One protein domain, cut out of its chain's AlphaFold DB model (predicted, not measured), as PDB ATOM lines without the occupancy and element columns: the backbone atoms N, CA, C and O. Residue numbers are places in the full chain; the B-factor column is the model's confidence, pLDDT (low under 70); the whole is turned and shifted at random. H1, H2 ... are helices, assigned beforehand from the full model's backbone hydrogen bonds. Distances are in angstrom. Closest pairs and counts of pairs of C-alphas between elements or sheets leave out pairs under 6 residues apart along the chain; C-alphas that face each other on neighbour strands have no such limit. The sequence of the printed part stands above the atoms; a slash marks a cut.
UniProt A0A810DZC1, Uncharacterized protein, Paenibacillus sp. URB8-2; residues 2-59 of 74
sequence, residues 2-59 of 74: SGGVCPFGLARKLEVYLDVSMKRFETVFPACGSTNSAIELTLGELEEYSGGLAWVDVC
ATOM      1  N   SER A   2     118.617 109.765 131.669       44.16
ATOM      2  CA  SER A   2     119.055 109.336 130.339       44.16
ATOM      3  C   SER A   2     118.509 107.932 130.083       44.16
ATOM      4  O   SER A   2     119.176 106.943 130.363       44.16
ATOM      5  N   GLY A   3     117.245 107.847 129.667       45.31
ATOM      6  CA  GLY A   3     116.641 106.598 129.212       45.31
ATOM      7  C   GLY A   3     117.062 106.334 127.772       45.31
ATOM      8  O   GLY A   3     116.772 107.166 126.923       45.31
ATOM      9  N   GLY A   4     117.756 105.216 127.544       51.50
ATOM     10  CA  GLY A   4     118.021 104.616 126.233       51.50
ATOM     11  C   GLY A   4     118.654 105.536 125.193       51.50
ATOM     12  O   GLY A   4     117.967 106.342 124.571       51.50
ATOM     13  N   VAL A   5     119.951 105.373 124.918       56.88
ATOM     14  CA  VAL A   5     120.525 105.979 123.710       56.88
ATOM     15  C   VAL A   5     119.897 105.271 122.513       56.88
ATOM     16  O   VAL A   5     120.212 104.120 122.237       56.88
ATOM     17  N   CYS A   6     118.975 105.957 121.840       61.09
ATOM     18  CA  CYS A   6     118.425 105.509 120.573       61.09
ATOM     19  C   CYS A   6     119.567 105.540 119.545       61.09
ATOM     20  O   CYS A   6     120.093 106.627 119.286       61.09
ATOM     21  N   PRO A   7     119.979 104.402 118.956       62.25
ATOM     22  CA  PRO A   7     120.985 104.418 117.894       62.25
ATOM     23  C   PRO A   7     120.450 105.088 116.613       62.25
ATOM     24  O   PRO A   7     121.219 105.400 115.707       62.25
ATOM     25  N   PHE A   8     119.140 105.350 116.539       64.12
ATOM     26  CA  PHE A   8     118.461 105.898 115.369       64.12
ATOM     27  C   PHE A   8     118.314 107.424 115.443       64.12
ATOM     28  O   PHE A   8     117.983 107.985 116.488       64.12
ATOM     29  N   GLY A   9     118.494 108.104 114.304       61.84
ATOM     30  CA  GLY A   9     118.177 109.533 114.160       61.84
ATOM     31  C   GLY A   9     119.147 110.493 114.857       61.84
ATOM     32  O   GLY A   9     118.761 111.603 115.223       61.84
ATOM     33  N   LEU A  10     120.402 110.085 115.057       66.06
ATOM     34  CA  LEU A  10     121.419 110.924 115.688       66.06
ATOM     35  C   LEU A  10     121.677 112.206 114.875       66.06
ATOM     36  O   LEU A  10     121.871 112.170 113.662       66.06
ATOM     37  N   ALA A  11     121.753 113.351 115.566       67.12
ATOM     38  CA  ALA A  11     122.019 114.663 114.955       67.12
ATOM     39  C   ALA A  11     123.383 114.747 114.240       67.12
ATOM     40  O   ALA A  11     123.635 115.663 113.457       67.12
ATOM     41  N   ARG A  12     124.284 113.803 114.527       71.75
ATOM     42  CA  ARG A  12     125.565 113.604 113.851       71.75
ATOM     43  C   ARG A  12     125.690 112.126 113.526       71.75
ATOM     44  O   ARG A  12     125.285 111.296 114.336       71.75
ATOM     45  N   LYS A  13     126.294 111.803 112.383       71.75
ATOM     46  CA  LYS A  13     126.687 110.420 112.100       71.75
ATOM     47  C   LYS A  13     127.702 109.986 113.157       71.75
ATOM     48  O   LYS A  13     128.764 110.595 113.260       71.75
ATOM     49  N   LEU A  14     127.340 108.984 113.950       82.88
ATOM     50  CA  LEU A  14     128.259 108.269 114.825       82.88
ATOM     51  C   LEU A  14     128.537 106.908 114.204       82.88
ATOM     52  O   LEU A  14     127.664 106.326 113.562       82.88
ATOM     53  N   GLU A  15     129.757 106.427 114.391       87.56
ATOM     54  CA  GLU A  15     130.090 105.047 114.068       87.56
ATOM     55  C   GLU A  15     129.428 104.129 115.094       87.56
ATOM     56  O   GLU A  15     129.573 104.329 116.303       87.56
ATOM     57  N   VAL A  16     128.681 103.144 114.604       88.50
ATOM     58  CA  VAL A  16     127.993 102.159 115.435       88.50
ATOM     59  C   VAL A  16     128.670 100.812 115.239       88.50
ATOM     60  O   VAL A  16     128.887 100.374 114.111       88.50
ATOM     61  N   TYR A  17     128.993 100.153 116.346       92.25
ATOM     62  CA  TYR A  17     129.545  98.804 116.379       92.25
ATOM     63  C   TYR A  17     128.637  97.937 117.246       92.25
ATOM     64  O   TYR A  17     128.121  98.405 118.265       92.25
ATOM     65  N   LEU A  18     128.426  96.691 116.835       93.38
ATOM     66  CA  LEU A  18     127.555  95.745 117.527       93.38
ATOM     67  C   LEU A  18     128.400  94.733 118.296       93.38
ATOM     68  O   LEU A  18     129.382  94.221 117.773       93.38
ATOM     69  N   ASP A  19     128.041  94.433 119.538       94.88
ATOM     70  CA  ASP A  19     128.790  93.463 120.336       94.88
ATOM     71  C   ASP A  19     128.459  92.007 119.947       94.88
ATOM     72  O   ASP A  19     127.291  91.620 119.845       94.88
ATOM     73  N   VAL A  20     129.487  91.178 119.733       94.88
ATOM     74  CA  VAL A  20     129.340  89.765 119.331       94.88
ATOM     75  C   VAL A  20     128.529  88.931 120.326       94.88
ATOM     76  O   VAL A  20     127.873  87.978 119.909       94.88
ATOM     77  N   SER A  21     128.494  89.308 121.606       94.44
ATOM     78  CA  SER A  21     127.743  88.596 122.642       94.44
ATOM     79  C   SER A  21     126.236  88.601 122.424       94.44
ATOM     80  O   SER A  21     125.545  87.712 122.936       94.44
ATOM     81  N   MET A  22     125.724  89.564 121.647       93.62
ATOM     82  CA  MET A  22     124.306  89.637 121.294       93.62
ATOM     83  C   MET A  22     123.887  88.485 120.377       93.62
ATOM     84  O   MET A  22     122.714  88.127 120.367       93.62
ATOM     85  N   LYS A  23     124.828  87.837 119.673       92.50
ATOM     86  CA  LYS A  23     124.541  86.706 118.769       92.50
ATOM     87  C   LYS A  23     123.992  85.459 119.468       92.50
ATOM     88  O   LYS A  23     123.555  84.531 118.796       92.50
ATOM     89  N   ARG A  24     124.006  85.425 120.805       93.06
ATOM     90  CA  ARG A  24     123.393  84.361 121.618       93.06
ATOM     91  C   ARG A  24     121.874  84.491 121.741       93.06
ATOM     92  O   ARG A  24     121.230  83.557 122.209       93.06
ATOM     93  N   PHE A  25     121.317  85.639 121.363       92.69
ATOM     94  CA  PHE A  25     119.885  85.901 121.401       92.69
ATOM     95  C   PHE A  25     119.311  85.882 119.985       92.69
ATOM     96  O   PHE A  25     119.934  86.375 119.047       92.69
ATOM     97  N   GLU A  26     118.112  85.321 119.838       92.31
ATOM     98  CA  GLU A  26     117.371  85.341 118.572       92.31
ATOM     99  C   GLU A  26     116.896  86.765 118.234       92.31
ATOM    100  O   GLU A  26     117.038  87.228 117.099       92.31
ATOM    101  N   THR A  27     116.406  87.480 119.251       93.62
ATOM    102  CA  THR A  27     115.974  88.878 119.174       93.62
ATOM    103  C   THR A  27     116.511  89.694 120.353       93.62
ATOM    104  O   THR A  27     116.874  89.162 121.405       93.62
ATOM    105  N   VAL A  28     116.581  91.013 120.173       92.31
ATOM    106  CA  VAL A  28     116.975  91.988 121.197       92.31
ATOM    107  C   VAL A  28     115.937  93.103 121.315       92.31
ATOM    108  O   VAL A  28     115.173  93.352 120.387       92.31
ATOM    109  N   PHE A  29     115.940  93.808 122.450       90.12
ATOM    110  CA  PHE A  29     114.985  94.879 122.755       90.12
ATOM    111  C   PHE A  29     115.703  96.216 123.019       90.12
ATOM    112  O   PHE A  29     115.796  96.644 124.175       90.12
ATOM    113  N   PRO A  30     116.270  96.883 121.991       84.25
ATOM    114  CA  PRO A  30     116.879  98.197 122.160       84.25
ATOM    115  C   PRO A  30     115.864  99.232 122.654       84.25
ATOM    116  O   PRO A  30     114.692  99.232 122.273       84.25
ATOM    117  N   ALA A  31     116.339 100.153 123.491       81.62
ATOM    118  CA  ALA A  31     115.533 101.255 123.993       81.62
ATOM    119  C   ALA A  31     115.343 102.345 122.922       81.62
ATOM    120  O   ALA A  31     116.290 102.755 122.252       81.62
ATOM    121  N   CYS A  32     114.129 102.884 122.820       74.19
ATOM    122  CA  CYS A  32     113.731 103.845 121.787       74.19
ATOM    123  C   CYS A  32     113.644 105.288 122.320       74.19
ATOM    124  O   CYS A  32     112.663 105.987 122.076       74.19
ATOM    125  N   GLY A  33     114.637 105.741 123.092       64.38
ATOM    126  CA  GLY A  33     114.713 107.139 123.552       64.38
ATOM    127  C   GLY A  33     113.704 107.546 124.637       64.38
ATOM    128  O   GLY A  33     113.535 108.736 124.903       64.38
ATOM    129  N   SER A  34     113.031 106.586 125.279       65.00
ATOM    130  CA  SER A  34     112.194 106.804 126.466       65.00
ATOM    131  C   SER A  34     112.286 105.604 127.420       65.00
ATOM    132  O   SER A  34     112.643 104.505 126.999       65.00
ATOM    133  N   THR A  35     111.966 105.792 128.705       61.84
ATOM    134  CA  THR A  35     112.073 104.742 129.742       61.84
ATOM    135  C   THR A  35     111.193 103.517 129.471       61.84
ATOM    136  O   THR A  35     111.523 102.426 129.924       61.84
ATOM    137  N   ASN A  36     110.096 103.679 128.724       67.25
ATOM    138  CA  ASN A  36     109.077 102.638 128.545       67.25
ATOM    139  C   ASN A  36     108.924 102.202 127.081       67.25
ATOM    140  O   ASN A  36     107.927 101.577 126.726       67.25
ATOM    141  N   SER A  37     109.869 102.569 126.216       72.75
ATOM    142  CA  SER A  37     109.820 102.224 124.797       72.75
ATOM    143  C   SER A  37     110.990 101.317 124.453       72.75
ATOM    144  O   SER A  37     112.140 101.745 124.514       72.75
ATOM    145  N   ALA A  38     110.677 100.087 124.064       81.69
ATOM    146  CA  ALA A  38     111.601  99.159 123.435       81.69
ATOM    147  C   ALA A  38     110.913  98.544 122.215       81.69
ATOM    148  O   ALA A  38     109.688  98.404 122.198       81.69
ATOM    149  N   ILE A  39     111.696  98.214 121.197       86.00
ATOM    150  CA  ILE A  39     111.237  97.499 120.005       86.00
ATOM    151  C   ILE A  39     111.973  96.169 119.940       86.00
ATOM    152  O   ILE A  39     113.168  96.135 120.205       86.00
ATOM    153  N   GLU A  40     111.268  95.088 119.629       93.06
ATOM    154  CA  GLU A  40     111.904  93.801 119.355       93.06
ATOM    155  C   GLU A  40     112.517  93.822 117.954       93.06
ATOM    156  O   GLU A  40     111.827  94.189 117.004       93.06
ATOM    157  N   LEU A  41     113.788  93.439 117.829       92.50
ATOM    158  CA  LEU A  41     114.487  93.313 116.550       92.50
ATOM    159  C   LEU A  41     115.261  91.998 116.492       92.50
ATOM    160  O   LEU A  41     115.909  91.604 117.465       92.50
ATOM    161  N   THR A  42     115.270  91.369 115.323       95.06
ATOM    162  CA  THR A  42     116.275  90.358 114.978       95.06
ATOM    163  C   THR A  42     117.662  90.999 114.852       95.06
ATOM    164  O   THR A  42     117.799  92.212 114.686       95.06
ATOM    165  N   LEU A  43     118.726  90.190 114.886       92.81
ATOM    166  CA  LEU A  43     120.097  90.698 114.717       92.81
ATOM    167  C   LEU A  43     120.326  91.362 113.348       92.81
ATOM    168  O   LEU A  43     121.081  92.327 113.264       92.81
ATOM    169  N   GLY A  44     119.661  90.868 112.296       92.19
ATOM    170  CA  GLY A  44     119.738  91.454 110.955       92.19
ATOM    171  C   GLY A  44     119.060  92.823 110.885       92.19
ATOM    172  O   GLY A  44     119.654  93.777 110.393       92.19
ATOM    173  N   GLU A  45     117.858  92.947 111.454       92.50
ATOM    174  CA  GLU A  45     117.160  94.235 111.555       92.50
ATOM    175  C   GLU A  45     117.934  95.231 112.426       92.50
ATOM    176  O   GLU A  45     118.010  96.415 112.107       92.50
ATOM    177  N   LEU A  46     118.546  94.759 113.517       91.25
ATOM    178  CA  LEU A  46     119.402  95.587 114.358       91.25
ATOM    179  C   LEU A  46     120.584  96.152 113.561       91.25
ATOM    180  O   LEU A  46     120.850  97.348 113.645       91.25
ATOM    181  N   GLU A  47     121.292  95.320 112.798       90.44
ATOM    182  CA  GLU A  47     122.428  95.729 111.964       90.44
ATOM    183  C   GLU A  47     122.016  96.729 110.881       90.44
ATOM    184  O   GLU A  47     122.633  97.792 110.764       90.44
ATOM    185  N   GLU A  48     120.923  96.445 110.171       90.31
ATOM    186  CA  GLU A  48     120.383  97.315 109.125       90.31
ATOM    187  C   GLU A  48     119.961  98.680 109.676       90.31
ATOM    188  O   GLU A  48     120.410  99.719 109.187       90.31
ATOM    189  N   TYR A  49     119.131  98.702 110.721       88.19
ATOM    190  CA  TYR A  49     118.589  99.954 111.240       88.19
ATOM    191  C   TYR A  49     119.632 100.772 112.001       88.19
ATOM    192  O   TYR A  49     119.566 102.003 111.994       88.19
ATOM    193  N   SER A  50     120.584 100.122 112.678       86.31
ATOM    194  CA  SER A  50     121.628 100.826 113.431       86.31
ATOM    195  C   SER A  50     122.757 101.357 112.544       86.31
ATOM    196  O   SER A  50     123.498 102.237 112.979       86.31
ATOM    197  N   GLY A  51     122.889 100.854 111.311       87.50
ATOM    198  CA  GLY A  51     124.029 101.150 110.445       87.50
ATOM    199  C   GLY A  51     125.337 100.573 110.993       87.50
ATOM    200  O   GLY A  51     126.383 101.216 110.877       87.50
ATOM    201  N   GLY A  52     125.263  99.403 111.638       88.19
ATOM    202  CA  GLY A  52     126.399  98.742 112.275       88.19
ATOM    203  C   GLY A  52     127.547  98.513 111.290       88.19
ATOM    204  O   GLY A  52     127.365  97.896 110.245       88.19
ATOM    205  N   LEU A  53     128.738  99.016 111.619       91.06
ATOM    206  CA  LEU A  53     129.923  98.903 110.761       91.06
ATOM    207  C   LEU A  53     130.606  97.542 110.886       91.06
ATOM    208  O   LEU A  53     131.162  97.034 109.914       91.06
ATOM    209  N   ALA A  54     130.610  96.982 112.095       93.62
ATOM    210  CA  ALA A  54     131.196  95.685 112.385       93.62
ATOM    211  C   ALA A  54     130.669  95.113 113.705       93.62
ATOM    212  O   ALA A  54     130.212  95.843 114.591       93.62
ATOM    213  N   TRP A  55     130.823  93.795 113.838       94.38
ATOM    214  CA  TRP A  55     130.661  93.085 115.098       94.38
ATOM    215  C   TRP A  55     131.997  93.043 115.848       94.38
ATOM    216  O   TRP A  55     132.998  92.596 115.288       94.38
ATOM    217  N   VAL A  56     132.018  93.499 117.097       94.81
ATOM    218  CA  VAL A  56     133.219  93.620 117.938       94.81
ATOM    219  C   VAL A  56     133.027  92.904 119.269       94.81
ATOM    220  O   VAL A  56     131.902  92.744 119.728       94.81
ATOM    221  N   ASP A  57     134.117  92.471 119.893       94.19
ATOM    222  CA  ASP A  57     134.096  91.873 121.230       94.19
ATOM    223  C   ASP A  57     134.524  92.911 122.267       94.19
ATOM    224  O   ASP A  57     135.698  93.281 122.338       94.19
ATOM    225  N   VAL A  58     133.552  93.460 123.001       92.44
ATOM    226  CA  VAL A  58     133.793  94.515 124.000       92.44
ATOM    227  C   VAL A  58     133.189  94.200 125.370       92.44
ATOM    228  O   VAL A  58     133.563  94.833 126.362       92.44
ATOM    229  N   CYS A  59     132.284  93.225 125.459       90.00
ATOM    230  CA  CYS A  59     131.750  92.718 126.720       90.00
ATOM    231  C   CYS A  59     132.717  91.736 127.397       90.00
ATOM    232  O   CYS A  59     133.454  91.004 126.750       90.00
TER     233      CYS A  59
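What this domain is: This is residues 2 to 59 of the 74 residues of an uncharacterized protein of Paenibacillus sp. URB8-2 (UniProt A0A810DZC1). Look for little regular structure: most of this domain is winding loop, with two short helices, H1 then H2, near each other. Residues 25 to 42 make a long loop that runs out and folds back between them, and residues 2 to 19 make another before H1. The printed part has 58 residues, 13 of them in named helices, and no named strand; its class is all helix. It is compact, with a radius of gyration of the C-alphas of 11.4 A and spans of 25 by 24 by 20 A.

How they stand to each other: Start at H2, residues 43 to 50, where every O i to N i+4 pair is within hydrogen-bond range. H1, residues 20 to 24, is close to H2 but not clearly touching; their closest C-alphas, of Lys 23 and Leu 43, are 7.2 A apart. In H1, 0 of 1 O i to N i+4 pairs and 2 of 2 O i to N i+3 pairs are within range. Residues 27 to 28 pair antiparallel with 41 to 42, and 18 to 19 parallel with 55 to 56.

Where its parts are: Find C-alpha 43 at (120.097, 90.698, 114.717); H2 runs 10.3 A to C-alpha 50 at (121.628, 100.826, 113.431). H1, 8.4 A long, begins at C-alpha 20, (129.340, 89.765, 119.331).

The domain as a whole: The C-alphas farthest apart, of Ala 11 and Arg 24, are 31.1 A apart. The printed part has no cut, and the 18-residue link from H1 to H2 is long. Look for pLDDT under 70 at residues 2 to 11 and 33 to 36.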